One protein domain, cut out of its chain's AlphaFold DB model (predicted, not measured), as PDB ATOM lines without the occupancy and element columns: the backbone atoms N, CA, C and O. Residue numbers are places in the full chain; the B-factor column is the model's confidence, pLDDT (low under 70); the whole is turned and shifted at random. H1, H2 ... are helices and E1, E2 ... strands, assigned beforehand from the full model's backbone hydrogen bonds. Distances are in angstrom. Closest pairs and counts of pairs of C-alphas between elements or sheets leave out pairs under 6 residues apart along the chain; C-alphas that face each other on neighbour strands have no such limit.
ATOM      1  N   GLN A 111     168.060 315.056 240.894       32.28
ATOM      2  CA  GLN A 111     168.900 313.984 241.412       32.28
ATOM      3  C   GLN A 111     168.160 312.773 241.996       32.28
ATOM      4  O   GLN A 111     168.688 311.680 241.890       32.28
ATOM      5  N   ILE A 112     166.959 312.884 242.582       36.06
ATOM      6  CA  ILE A 112     166.256 311.676 243.091       36.06
ATOM      7  C   ILE A 112     165.627 310.887 241.934       36.06
ATOM      8  O   ILE A 112     165.637 309.658 241.931       36.06
ATOM      9  N   ILE A 113     165.132 311.602 240.923       36.47
ATOM     10  CA  ILE A 113     164.576 311.012 239.704       36.47
ATOM     11  C   ILE A 113     165.713 310.526 238.790       36.47
ATOM     12  O   ILE A 113     165.612 309.422 238.263       36.47
ATOM     13  N   SER A 114     166.843 311.243 238.708       31.03
ATOM     14  CA  SER A 114     168.036 310.762 237.995       31.03
ATOM     15  C   SER A 114     168.739 309.608 238.721       31.03
ATOM     16  O   SER A 114     169.222 308.684 238.081       31.03
ATOM     17  N   CYS A 115     168.685 309.544 240.057       32.00
ATOM     18  CA  CYS A 115     169.088 308.357 240.825       32.00
ATOM     19  C   CYS A 115     168.171 307.147 240.600       32.00
ATOM     20  O   CYS A 115     168.518 306.047 241.015       32.00
ATOM     21  N   LEU A 116     167.004 307.310 239.973       36.09
ATOM     22  CA  LEU A 116     166.149 306.202 239.547       36.09
ATOM     23  C   LEU A 116     166.291 305.914 238.046       36.09
ATOM     24  O   LEU A 116     165.986 304.793 237.628       36.09
ATOM     25  N   SER A 117     166.801 306.866 237.267       32.78
ATOM     26  CA  SER A 117     166.905 306.797 235.811       32.78
ATOM     27  C   SER A 117     168.294 306.392 235.293       32.78
ATOM     28  O   SER A 117     168.397 305.702 234.276       32.78
ATOM     29  N   ASP A 118     169.361 306.687 236.041       30.72
ATOM     30  CA  ASP A 118     170.730 306.401 235.625       30.72
ATOM     31  C   ASP A 118     171.150 304.961 235.928       30.72
ATOM     32  O   ASP A 118     171.545 304.590 237.035       30.72
ATOM     33  N   SER A 119     171.196 304.141 234.880       33.19
ATOM     34  CA  SER A 119     171.768 302.785 234.897       33.19
ATOM     35  C   SER A 119     173.257 302.695 235.307       33.19
ATOM     36  O   SER A 119     173.806 301.590 235.337       33.19
ATOM     37  N   HIS A 120     173.928 303.810 235.631       27.25
ATOM     38  CA  HIS A 120     175.349 303.859 236.011       27.25
ATOM     39  C   HIS A 120     175.656 304.477 237.387       27.25
ATOM     40  O   HIS A 120     176.770 304.303 237.872       27.25
ATOM     41  N   GLY A 121     174.690 305.100 238.074       28.33
ATOM     42  CA  GLY A 121     174.863 305.566 239.465       28.33
ATOM     43  C   GLY A 121     174.330 304.593 240.523       28.33
ATOM     44  O   GLY A 121     174.623 304.712 241.711       28.33
ATOM     45  N   ILE A 122     173.553 303.598 240.091       34.88
ATOM     46  CA  ILE A 122     172.728 302.747 240.951       34.88
ATOM     47  C   ILE A 122     173.380 301.377 241.133       34.88
ATOM     48  O   ILE A 122     172.852 300.347 240.723       34.88
ATOM     49  N   SER A 123     174.582 301.371 241.696       32.25
ATOM     50  CA  SER A 123     175.110 300.156 242.328       32.25
ATOM     51  C   SER A 123     175.151 300.265 243.849       32.25
ATOM     52  O   SER A 123     175.157 299.233 244.497       32.25
ATOM     53  N   ASN A 124     175.064 301.476 244.420       31.75
ATOM     54  CA  ASN A 124     175.219 301.658 245.869       31.75
ATOM     55  C   ASN A 124     173.937 302.073 246.614       31.75
ATOM     56  O   ASN A 124     173.868 301.863 247.813       31.75
ATOM     57  N   ALA A 125     172.920 302.642 245.946       37.84
ATOM     58  CA  ALA A 125     171.673 303.081 246.607       37.84
ATOM     59  C   ALA A 125     170.509 302.073 246.492       37.84
ATOM     60  O   ALA A 125     169.498 302.202 247.179       37.84
ATOM     61  N   THR A 126     170.617 301.070 245.613       44.25
ATOM     62  CA  THR A 126     169.611 299.997 245.481       44.25
ATOM     63  C   THR A 126     169.621 299.013 246.634       44.25
ATOM     64  O   THR A 126     168.576 298.435 246.913       44.25
ATOM     65  N   ASP A 127     170.758 298.857 247.311       47.78
ATOM     66  CA  ASP A 127     170.882 297.970 248.473       47.78
ATOM     67  C   ASP A 127     170.184 298.548 249.718       47.78
ATOM     68  O   ASP A 127     169.908 297.827 250.676       47.78
ATOM     69  N   ASP A 128     169.815 299.829 249.663       55.38
ATOM     70  CA  ASP A 128     169.264 300.567 250.792       55.38
ATOM     71  C   ASP A 128     167.725 300.637 250.768       55.38
ATOM     72  O   ASP A 128     167.096 300.841 251.810       55.38
ATOM     73  N   VAL A 129     167.070 300.449 249.612       64.06
ATOM     74  CA  VAL A 129     165.596 300.457 249.533       64.06
ATOM     75  C   VAL A 129     165.051 299.179 250.159       64.06
ATOM     76  O   VAL A 129     165.208 298.082 249.631       64.06
ATOM     77  N   THR A 130     164.378 299.330 251.294       64.31
ATOM     78  CA  THR A 130     163.941 298.204 252.122       64.31
ATOM     79  C   THR A 130     162.488 297.819 251.869       64.31
ATOM     80  O   THR A 130     162.140 296.643 251.989       64.31
ATOM     81  N   MET A 131     161.626 298.782 251.526       70.44
ATOM     82  CA  MET A 131     160.205 298.525 251.280       70.44
ATOM     83  C   MET A 131     159.559 299.617 250.424       70.44
ATOM     84  O   MET A 131     159.907 300.792 250.534       70.44
ATOM     85  N   VAL A 132     158.566 299.240 249.613       77.75
ATOM     86  CA  VAL A 132     157.687 300.175 248.895       77.75
ATOM     87  C   VAL A 132     156.234 299.879 249.262       77.75
ATOM     88  O   VAL A 132     155.796 298.730 249.198       77.75
ATOM     89  N   PHE A 133     155.487 300.913 249.642       79.56
ATOM     90  CA  PHE A 133     154.062 300.834 249.946       79.56
ATOM     91  C   PHE A 133     153.259 301.677 248.954       79.56
ATOM     92  O   PHE A 133     153.592 302.833 248.692       79.56
ATOM     93  N   PHE A 134     152.182 301.096 248.430       83.25
ATOM     94  CA  PHE A 134     151.290 301.737 247.469       83.25
ATOM     95  C   PHE A 134     149.954 302.045 248.150       83.25
ATOM     96  O   PHE A 134     149.308 301.140 248.664       83.25
ATOM     97  N   SER A 135     149.540 303.309 248.127       81.44
ATOM     98  CA  SER A 135     148.202 303.801 248.475       81.44
ATOM     99  C   SER A 135     147.538 304.362 247.212       81.44
ATOM    100  O   SER A 135     148.191 304.609 246.194       81.44
ATOM    101  N   SER A 136     146.222 304.565 247.255       81.62
ATOM    102  CA  SER A 136     145.479 305.157 246.132       81.62
ATOM    103  C   SER A 136     145.903 306.604 245.841       81.62
ATOM    104  O   SER A 136     145.791 307.063 244.701       81.62
ATOM    105  N   GLN A 137     146.404 307.308 246.862       82.06
ATOM    106  CA  GLN A 137     146.789 308.718 246.800       82.06
ATOM    107  C   GLN A 137     148.280 308.955 247.048       82.06
ATOM    108  O   GLN A 137     148.744 310.068 246.820       82.06
ATOM    109  N   HIS A 138     149.045 307.949 247.480       81.56
ATOM    110  CA  HIS A 138     150.446 308.124 247.871       81.56
ATOM    111  C   HIS A 138     151.272 306.881 247.563       81.56
ATOM    112  O   HIS A 138     150.773 305.758 247.595       81.56
ATOM    113  N   ILE A 139     152.559 307.072 247.310       81.81
ATOM    114  CA  ILE A 139     153.551 305.995 247.317       81.81
ATOM    115  C   ILE A 139     154.569 306.323 248.389       81.81
ATOM    116  O   ILE A 139     155.032 307.458 248.476       81.81
ATOM    117  N   TYR A 140     154.931 305.332 249.191       78.06
ATOM    118  CA  TYR A 140     155.934 305.491 250.230       78.06
ATOM    119  C   TYR A 140     157.105 304.556 249.973       78.06
ATOM    120  O   TYR A 140     156.902 303.374 249.698       78.06
ATOM    121  N   ILE A 141     158.322 305.079 250.069       77.69
ATOM    122  CA  ILE A 141     159.557 304.311 249.894       77.69
ATOM    123  C   ILE A 141     160.352 304.387 251.191       77.69
ATOM    124  O   ILE A 141     160.684 305.478 251.649       77.69
ATOM    125  N   GLU A 142     160.652 303.232 251.771       69.94
ATOM    126  CA  GLU A 142     161.521 303.092 252.935       69.94
ATOM    127  C   GLU A 142     162.954 302.796 252.486       69.94
ATOM    128  O   GLU A 142     163.192 301.864 251.715       69.94
ATOM    129  N   VAL A 143     163.904 303.579 252.995       66.38
ATOM    130  CA  VAL A 143     165.341 303.458 252.738       66.38
ATOM    131  C   VAL A 143     166.067 303.278 254.072       66.38
ATOM    132  O   VAL A 143     165.827 304.012 255.036       66.38
ATOM    133  N   ASN A 144     166.935 302.272 254.161       62.50
ATOM    134  CA  ASN A 144     167.721 301.918 255.343       62.50
ATOM    135  C   ASN A 144     166.904 301.775 256.636       62.50
ATOM    136  O   ASN A 144     167.379 302.138 257.714       62.50
ATOM    137  N   GLN A 145     165.658 301.286 256.554       62.41
ATOM    138  CA  GLN A 145     164.743 301.097 257.699       62.41
ATOM    139  C   GLN A 145     164.484 302.357 258.555       62.41
ATOM    140  O   GLN A 145     164.036 302.268 259.705       62.41
ATOM    141  N   THR A 146     164.841 303.538 258.046       54.75
ATOM    142  CA  THR A 146     164.908 304.780 258.830       54.75
ATOM    143  C   THR A 146     164.367 305.974 258.060       54.75
ATOM    144  O   THR A 146     163.626 306.773 258.637       54.75
ATOM    145  N   LEU A 147     164.684 306.075 256.770       56.28
ATOM    146  CA  LEU A 147     164.242 307.153 255.896       56.28
ATOM    147  C   LEU A 147     162.976 306.738 255.154       56.28
ATOM    148  O   LEU A 147     162.910 305.647 254.595       56.28
ATOM    149  N   TYR A 148     161.977 307.618 255.138       62.53
ATOM    150  CA  TYR A 148     160.745 307.408 254.387       62.53
ATOM    151  C   TYR A 148     160.534 308.566 253.421       62.53
ATOM    152  O   TYR A 148     160.452 309.720 253.838       62.53
ATOM    153  N   TYR A 149     160.402 308.242 252.143       67.88
ATOM    154  CA  TYR A 149     159.982 309.173 251.108       67.88
ATOM    155  C   TYR A 149     158.492 308.990 250.859       67.88
ATOM    156  O   TYR A 149     158.029 307.857 250.750       67.88
ATOM    157  N   ALA A 150     157.750 310.090 250.769       65.81
ATOM    158  CA  ALA A 150     156.335 310.092 250.425       65.81
ATOM    159  C   ALA A 150     156.143 310.811 249.087       65.81
ATOM    160  O   ALA A 150     156.599 311.939 248.913       65.81
ATOM    161  N   PHE A 151     155.433 310.164 248.168       77.50
ATOM    162  CA  PHE A 151     155.087 310.675 246.846       77.50
ATOM    163  C   PHE A 151     153.561 310.746 246.724       77.50
ATOM    164  O   PHE A 151     152.931 309.775 246.295       77.50
ATOM    165  N   PRO A 152     152.938 311.859 247.141       77.50
ATOM    166  CA  PRO A 152     151.526 312.115 246.897       77.50
ATOM    167  C   PRO A 152     151.206 312.143 245.400       77.50
ATOM    168  O   PRO A 152     151.926 312.743 244.611       77.50
ATOM    169  N   LYS A 153     150.059 311.604 245.006       83.62
ATOM    170  CA  LYS A 153     149.549 311.611 243.632       83.62
ATOM    171  C   LYS A 153     149.399 313.023 243.065       83.62
ATOM    172  O   LYS A 153     149.625 313.236 241.882       83.62
ATOM    173  N   ARG A 154     149.070 314.003 243.914       79.81
ATOM    174  CA  ARG A 154     148.940 315.421 243.526       79.81
ATOM    175  C   ARG A 154     150.244 316.059 243.038       79.81
ATOM    176  O   ARG A 154     150.208 317.158 242.507       79.81
ATOM    177  N   PHE A 155     151.380 315.399 243.257       75.94
ATOM    178  CA  PHE A 155     152.666 315.826 242.718       75.94
ATOM    179  C   PHE A 155     152.790 315.506 241.223       75.94
ATOM    180  O   PHE A 155     153.637 316.054 240.537       75.94
ATOM    181  N   PHE A 156     151.926 314.659 240.674       79.19
ATOM    182  CA  PHE A 156     152.028 314.220 239.293       79.19
ATOM    183  C   PHE A 156     151.108 315.068 238.410       79.19
ATOM    184  O   PHE A 156     149.970 315.332 238.806       79.19
ATOM    185  N   PRO A 157     151.578 315.493 237.223       77.50
ATOM    186  CA  PRO A 157     150.818 316.386 236.348       77.50
ATOM    187  C   PRO A 157     149.524 315.744 235.835       77.50
ATOM    188  O   PRO A 157     148.533 316.432 235.598       77.50
ATOM    189  N   ASP A 158     149.518 314.420 235.688       85.31
ATOM    190  CA  ASP A 158     148.398 313.663 235.156       85.31
ATOM    191  C   ASP A 158     148.386 312.209 235.671       85.31
ATOM    192  O   ASP A 158     149.346 311.698 236.260       85.31
ATOM    193  N   GLN A 159     147.258 311.530 235.441       87.25
ATOM    194  CA  GLN A 159     147.023 310.150 235.872       87.25
ATOM    195  C   GLN A 159     147.961 309.136 235.194       87.25
ATOM    196  O   GLN A 159     148.292 308.122 235.810       87.25
ATOM    197  N   GLN A 160     148.372 309.381 233.950       86.50
ATOM    198  CA  GLN A 160     149.237 308.482 233.191       86.50
ATOM    199  C   GLN A 160     150.667 308.533 233.739       86.50
ATOM    200  O   GLN A 160     151.250 307.479 233.991       86.50
ATOM    201  N   THR A 161     151.193 309.725 234.030       81.25
ATOM    202  CA  THR A 161     152.514 309.904 234.657       81.25
ATOM    203  C   THR A 161     152.564 309.243 236.039       81.25
ATOM    204  O   THR A 161     153.520 308.536 236.366       81.25
ATOM    205  N   TRP A 162     151.495 309.375 236.832       84.81
ATOM    206  CA  TRP A 162     151.359 308.668 238.111       84.81
ATOM    207  C   TRP A 162     151.410 307.140 237.953       84.81
ATOM    208  O   TRP A 162     152.168 306.465 238.650       84.81
ATOM    209  N   GLN A 163     150.640 306.583 237.015       87.62
ATOM    210  CA  GLN A 163     150.601 305.137 236.772       87.62
ATOM    211  C   GLN A 163     151.934 304.592 236.251       87.62
ATOM    212  O   GLN A 163     152.369 303.520 236.671       87.62
ATOM    213  N   GLN A 164     152.615 305.331 235.374       83.19
ATOM    214  CA  GLN A 164     153.942 304.956 234.884       83.19
ATOM    215  C   GLN A 164     154.986 304.955 236.003       83.19
ATOM    216  O   GLN A 164     155.822 304.048 236.068       83.19
ATOM    217  N   PHE A 165     154.913 305.918 236.924       82.56
ATOM    218  CA  PHE A 165     155.770 305.938 238.104       82.56
ATOM    219  C   PHE A 165     155.488 304.749 239.035       82.56
ATOM    220  O   PHE A 165     156.421 304.055 239.444       82.56
ATOM    221  N   GLN A 166     154.210 304.439 239.293       85.44
ATOM    222  CA  GLN A 166     153.805 303.250 240.053       85.44
ATOM    223  C   GLN A 166     154.361 301.959 239.436       85.44
ATOM    224  O   GLN A 166     154.955 301.147 240.144       85.44
ATOM    225  N   LEU A 167     154.207 301.785 238.120       84.19
ATOM    226  CA  LEU A 167     154.711 300.618 237.393       84.19
ATOM    227  C   LEU A 167     156.233 300.517 237.450       84.19
ATOM    228  O   LEU A 167     156.763 299.431 237.674       84.19
ATOM    229  N   THR A 168     156.937 301.636 237.287       81.81
ATOM    230  CA  THR A 168     158.403 301.680 237.361       81.81
ATOM    231  C   THR A 168     158.904 301.225 238.728       81.81
ATOM    232  O   THR A 168     159.783 300.365 238.808       81.81
ATOM    233  N   LEU A 169     158.311 301.734 239.812       80.50
ATOM    234  CA  LEU A 169     158.665 301.310 241.167       80.50
ATOM    235  C   LEU A 169     158.296 299.847 241.426       80.50
ATOM    236  O   LEU A 169     159.104 299.101 241.979       80.50
ATOM    237  N   TYR A 170     157.108 299.416 241.000       82.50
ATOM    238  CA  TYR A 170     156.644 298.047 241.212       82.50
ATOM    239  C   TYR A 170     157.490 297.018 240.452       82.50
ATOM    240  O   TYR A 170     157.804 295.967 240.998       82.50
ATOM    241  N   ARG A 171     157.949 297.334 239.236       78.81
ATOM    242  CA  ARG A 171     158.889 296.482 238.486       78.81
ATOM    243  C   ARG A 171     160.256 296.379 239.150       78.81
ATOM    244  O   ARG A 171     160.945 295.375 239.001       78.81
ATOM    245  N   ARG A 172     160.675 297.437 239.838       74.81
ATOM    246  CA  ARG A 172     162.015 297.520 240.413       74.81
ATOM    247  C   ARG A 172     162.120 296.873 241.788       74.81
ATOM    248  O   ARG A 172     163.144 296.268 242.080       74.81
ATOM    249  N   PHE A 173     161.084 297.011 242.610       76.31
ATOM    250  CA  PHE A 173     161.107 296.604 244.018       76.31
ATOM    251  C   PHE A 173     160.016 295.589 244.386       76.31
ATOM    252  O   PHE A 173     160.010 295.075 245.502       76.31
ATOM    253  N   GLY A 174     159.066 295.331 243.488       75.81
ATOM    254  CA  GLY A 174     157.954 294.418 243.715       75.81
ATOM    255  C   GLY A 174     158.185 293.031 243.121       75.81
ATOM    256  O   GLY A 174     158.918 292.852 242.148       75.81
ATOM    257  N   ASN A 175     157.467 292.062 243.686       82.50
ATOM    258  CA  ASN A 175     157.288 290.729 243.122       82.50
ATOM    259  C   ASN A 175     155.829 290.545 242.709       82.50
ATOM    260  O   ASN A 175     154.928 291.195 243.254       82.50
ATOM    261  N   CYS A 176     155.591 289.637 241.767       82.94
ATOM    262  CA  CYS A 176     154.246 289.282 241.351       82.94
ATOM    263  C   CYS A 176     153.455 288.722 242.533       82.94
ATOM    264  O   CYS A 176     153.825 287.702 243.095       82.94
ATOM    265  N   THR A 177     152.312 289.317 242.859       84.75
ATOM    266  CA  THR A 177     151.456 288.815 243.954       84.75
ATOM    267  C   THR A 177     150.776 287.475 243.651       84.75
ATOM    268  O   THR A 177     150.177 286.884 244.546       84.75
ATOM    269  N   ALA A 178     150.817 287.014 242.396       84.31
ATOM    270  CA  ALA A 178     150.177 285.773 241.958       84.31
ATOM    271  C   ALA A 178     151.141 284.579 241.876       84.31
ATOM    272  O   ALA A 178     150.714 283.455 242.122       84.31
ATOM    273  N   CYS A 179     152.409 284.807 241.515       84.94
ATOM    274  CA  CYS A 179     153.397 283.739 241.310       84.94
ATOM    275  C   CYS A 179     154.784 284.046 241.894       84.94
ATOM    276  O   CYS A 179     155.735 283.337 241.597       84.94
ATOM    277  N   ASP A 180     154.923 285.116 242.679       84.12
ATOM    278  CA  ASP A 180     156.180 285.561 243.295       84.12
ATOM    279  C   ASP A 180     157.332 285.862 242.314       84.12
ATOM    280  O   ASP A 180     158.467 286.088 242.734       84.12
ATOM    281  N   TYR A 181     157.044 285.961 241.009       81.31
ATOM    282  CA  TYR A 181     158.016 286.350 239.986       81.31
ATOM    283  C   TYR A 181     158.676 287.697 240.305       81.31
ATOM    284  O   TYR A 181     157.987 288.700 240.525       81.31
ATOM    285  N   CYS A 182     160.007 287.737 240.261       80.44
ATOM    286  CA  CYS A 182     160.787 288.956 240.448       80.44
ATOM    287  C   CYS A 182     160.836 289.770 239.149       80.44
ATOM    288  O   CYS A 182     161.353 289.310 238.131       80.44
ATOM    289  N   PHE A 183     160.323 291.001 239.176       75.56
ATOM    290  CA  PHE A 183     160.222 291.853 237.984       75.56
ATOM    291  C   PHE A 183     161.516 292.582 237.603       75.56
ATOM    292  O   PHE A 183     161.500 293.378 236.661       75.56
ATOM    293  N   LEU A 184     162.631 292.318 238.288       72.94
ATOM    294  CA  LEU A 184     163.890 293.024 238.074       72.94
ATOM    295  C   LEU A 184     164.342 292.921 236.604       72.94
ATOM    296  O   LEU A 184     164.710 291.853 236.120       72.94
ATOM    297  N   GLY A 185     164.320 294.051 235.889       62.38
ATOM    298  CA  GLY A 185     164.680 294.133 234.466       62.38
ATOM    299  C   GLY A 185     163.543 293.844 233.476       62.38
ATOM    300  O   GLY A 185     163.785 293.854 232.271       62.38
ATOM    301  N   SER A 186     162.314 293.617 233.951       73.88
ATOM    302  CA  SER A 186     161.125 293.496 233.102       73.88
ATOM    303  C   SER A 186     160.632 294.863 232.619       73.88
ATOM    304  O   SER A 186     160.643 295.843 233.364       73.88
ATOM    305  N   THR A 187     160.137 294.918 231.382       75.62
ATOM    306  CA  THR A 187     159.511 296.105 230.774       75.62
ATOM    307  C   THR A 187     158.028 295.902 230.455       75.62
ATOM    308  O   THR A 187     157.383 296.823 229.958       75.62
ATOM    309  N   THR A 188     157.466 294.725 230.745       81.69
ATOM    310  CA  THR A 188     156.092 294.361 230.372       81.69
ATOM    311  C   THR A 188     155.062 294.879 231.376       81.69
ATOM    312  O   THR A 188     155.315 294.936 232.581       81.69
ATOM    313  N   ASP A 189     153.879 295.276 230.897       84.00
ATOM    314  CA  ASP A 189     152.736 295.698 231.739       84.00
ATOM    315  C   ASP A 189     152.007 294.509 232.392       84.00
ATOM    316  O   ASP A 189     151.163 294.676 233.274       84.00
ATOM    317  N   THR A 190     152.363 293.292 231.988       87.94
ATOM    318  CA  THR A 190     151.881 292.024 232.534       87.94
ATOM    319  C   THR A 190     153.037 291.205 233.093       87.94
ATOM    320  O   THR A 190     154.193 291.356 232.687       87.94
ATOM    321  N   CYS A 191     152.738 290.317 234.035       86.69
ATOM    322  CA  CYS A 191     153.714 289.372 234.547       86.69
ATOM    323  C   CYS A 191     154.127 288.379 233.446       86.69
ATOM    324  O   CYS A 191     153.243 287.726 232.889       86.69
ATOM    325  N   PRO A 192     155.432 288.214 233.154       84.94
ATOM    326  CA  PRO A 192     155.898 287.289 232.118       84.94
ATOM    327  C   PRO A 192     155.549 285.823 232.393       84.94
ATOM    328  O   PRO A 192     155.400 285.046 231.457       84.94
ATOM    329  N   GLU A 193     155.428 285.445 233.667       87.25
ATOM    330  CA  GLU A 193     155.204 284.059 234.076       87.25
ATOM    331  C   GLU A 193     153.714 283.691 234.123       87.25
ATOM    332  O   GLU A 193     153.311 282.673 233.570       87.25
ATOM    333  N   CYS A 194     152.876 284.526 234.748       88.06
ATOM    334  CA  CYS A 194     151.452 284.218 234.950       88.06
ATOM    335  C   CYS A 194     150.484 285.072 234.114       88.06
ATOM    336  O   CYS A 194     149.271 284.896 234.210       88.06
ATOM    337  N   GLY A 195     150.981 286.040 233.340       88.00
ATOM    338  CA  GLY A 195     150.161 286.936 232.516       88.00
ATOM    339  C   GLY A 195     149.332 287.963 233.297       88.00
ATOM    340  O   GLY A 195     148.588 288.733 232.692       88.00
ATOM    341  N   SER A 196     149.441 288.011 234.629       89.00
ATOM    342  CA  SER A 196     148.661 288.952 235.435       89.00
ATOM    343  C   SER A 196     149.048 290.405 235.150       89.00
ATOM    344  O   SER A 196     150.223 290.757 235.148       89.00
ATOM    345  N   ASP A 197     148.040 291.260 235.010       90.12
ATOM    346  CA  ASP A 197     148.169 292.711 234.840       90.12
ATOM    347  C   ASP A 197     148.769 293.371 236.095       90.12
ATOM    348  O   ASP A 197     148.236 293.212 237.199       90.12
ATOM    349  N   LEU A 198     149.879 294.100 235.927       87.31
ATOM    350  CA  LEU A 198     150.607 294.735 237.028       87.31
ATOM    351  C   LEU A 198     149.826 295.895 237.653       87.31
ATOM    352  O   LEU A 198     149.822 296.030 238.876       87.31
ATOM    353  N   LEU A 199     149.112 296.700 236.857       87.19
ATOM    354  CA  LEU A 199     148.303 297.807 237.380       87.19
ATOM    355  C   LEU A 199     147.167 297.284 238.256       87.19
ATOM    356  O   LEU A 199     146.885 297.853 239.311       87.19
ATOM    357  N   LYS A 200     146.539 296.167 237.870       87.75
ATOM    358  CA  LYS A 200     145.522 295.520 238.715       87.75
ATOM    359  C   LYS A 200     146.104 295.047 240.046       87.75
ATOM    360  O   LYS A 200     145.439 295.194 241.071       87.75
ATOM    361  N   GLN A 201     147.328 294.516 240.052       85.69
ATOM    362  CA  GLN A 201     148.001 294.117 241.291       85.69
ATOM    363  C   GLN A 201     148.318 295.323 242.182       85.69
ATOM    364  O   GLN A 201     148.001 295.291 243.368       85.69
ATOM    365  N   ILE A 202     148.850 296.408 241.614       86.12
ATOM    366  CA  ILE A 202     149.130 297.653 242.348       86.12
ATOM    367  C   ILE A 202     147.841 298.228 242.950       86.12
ATOM    368  O   ILE A 202     147.801 298.555 244.135       86.12
ATOM    369  N   ASN A 203     146.754 298.281 242.175       85.81
ATOM    370  CA  ASN A 203     145.457 298.756 242.664       85.81
ATOM    371  C   ASN A 203     144.913 297.874 243.799       85.81
ATOM    372  O   ASN A 203     144.377 298.382 244.788       85.81
ATOM    373  N   LYS A 204     145.093 296.553 243.711       85.25
ATOM    374  CA  LYS A 204     144.728 295.632 244.792       85.25
ATOM    375  C   LYS A 204     145.563 295.877 246.053       85.25
ATOM    376  O   LYS A 204     145.001 295.896 247.139       85.25
ATOM    377  N   LEU A 205     146.868 296.120 245.920       79.38
ATOM    378  CA  LEU A 205     147.734 296.475 247.052       79.38
ATOM    379  C   LEU A 205     147.327 297.809 247.688       79.38
ATOM    380  O   LEU A 205     147.359 297.937 248.904       79.38
ATOM    381  N   SER A 206     146.863 298.765 246.880       76.12
ATOM    382  CA  SER A 206     146.423 300.083 247.351       76.12
ATOM    383  C   SER A 206     145.105 300.098 248.135       76.12
ATOM    384  O   SER A 206     144.741 301.128 248.697       76.12
ATOM    385  N   THR A 207     144.379 298.974 248.161       67.50
ATOM    386  CA  THR A 207     143.053 298.841 248.792       67.50
ATOM    387  C   THR A 207     143.036 297.911 250.018       67.50
ATOM    388  O   THR A 207     141.964 297.683 250.577       67.50
TER     389      THR A 207
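What this domain is: This is residues 111 to 207 of the 208 residues of an uncharacterized protein of Poriferisphaera corsica (UniProt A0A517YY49). A three-stranded sheet has helix H2 packed over one face, in two layers; H3 crosses H2 near the E1 edge. The 97 printed residues include H1, E1, E2, E3, H2, H3 in that order, mixed helices and strands, with under half in named elements. E1, E2, E3 form a meander, each strand the antiparallel neighbour of the one before. The whole is compact, radius of gyration of the C-alphas 13.3 A, spanning 33 by 30 by 23 A.

How they stand to each other: E2, residues 138 to 143, forms hairpins with E1, residues 129 to 134 (N 133 to O 140, 2.8 A), and E3, residues 147 to 152 (N 141 to O 149, 2.9 A). H2, residues 159 to 173, is on the sheet at a height over the sheet of 10.3 A; its closest C-alphas to E1 are Phe 173 and Val 132, 6.9 A. H3, residues 198 to 205, touches H2 about perpendicular, 85 degrees, at the C-alphas of Leu 199 and Leu 167, 7.0 A. H1, residues 111 to 117, is not on the sheet. In H1, H2 and H3 every O i to N i+4 pair is within hydrogen-bond range.

Where its parts are: H2 runs 21.2 A from C-alpha 159 at (147.023, 310.150, 235.872). H3 ends with C-alpha 205 at (147.734, 296.475, 247.052).

The domain as a whole: The printed part has no cut. Links H1 to E1 and H2 to H3 are long. Residues 111 to 130, 142 to 150, 185 and 207 have pLDDT under 70.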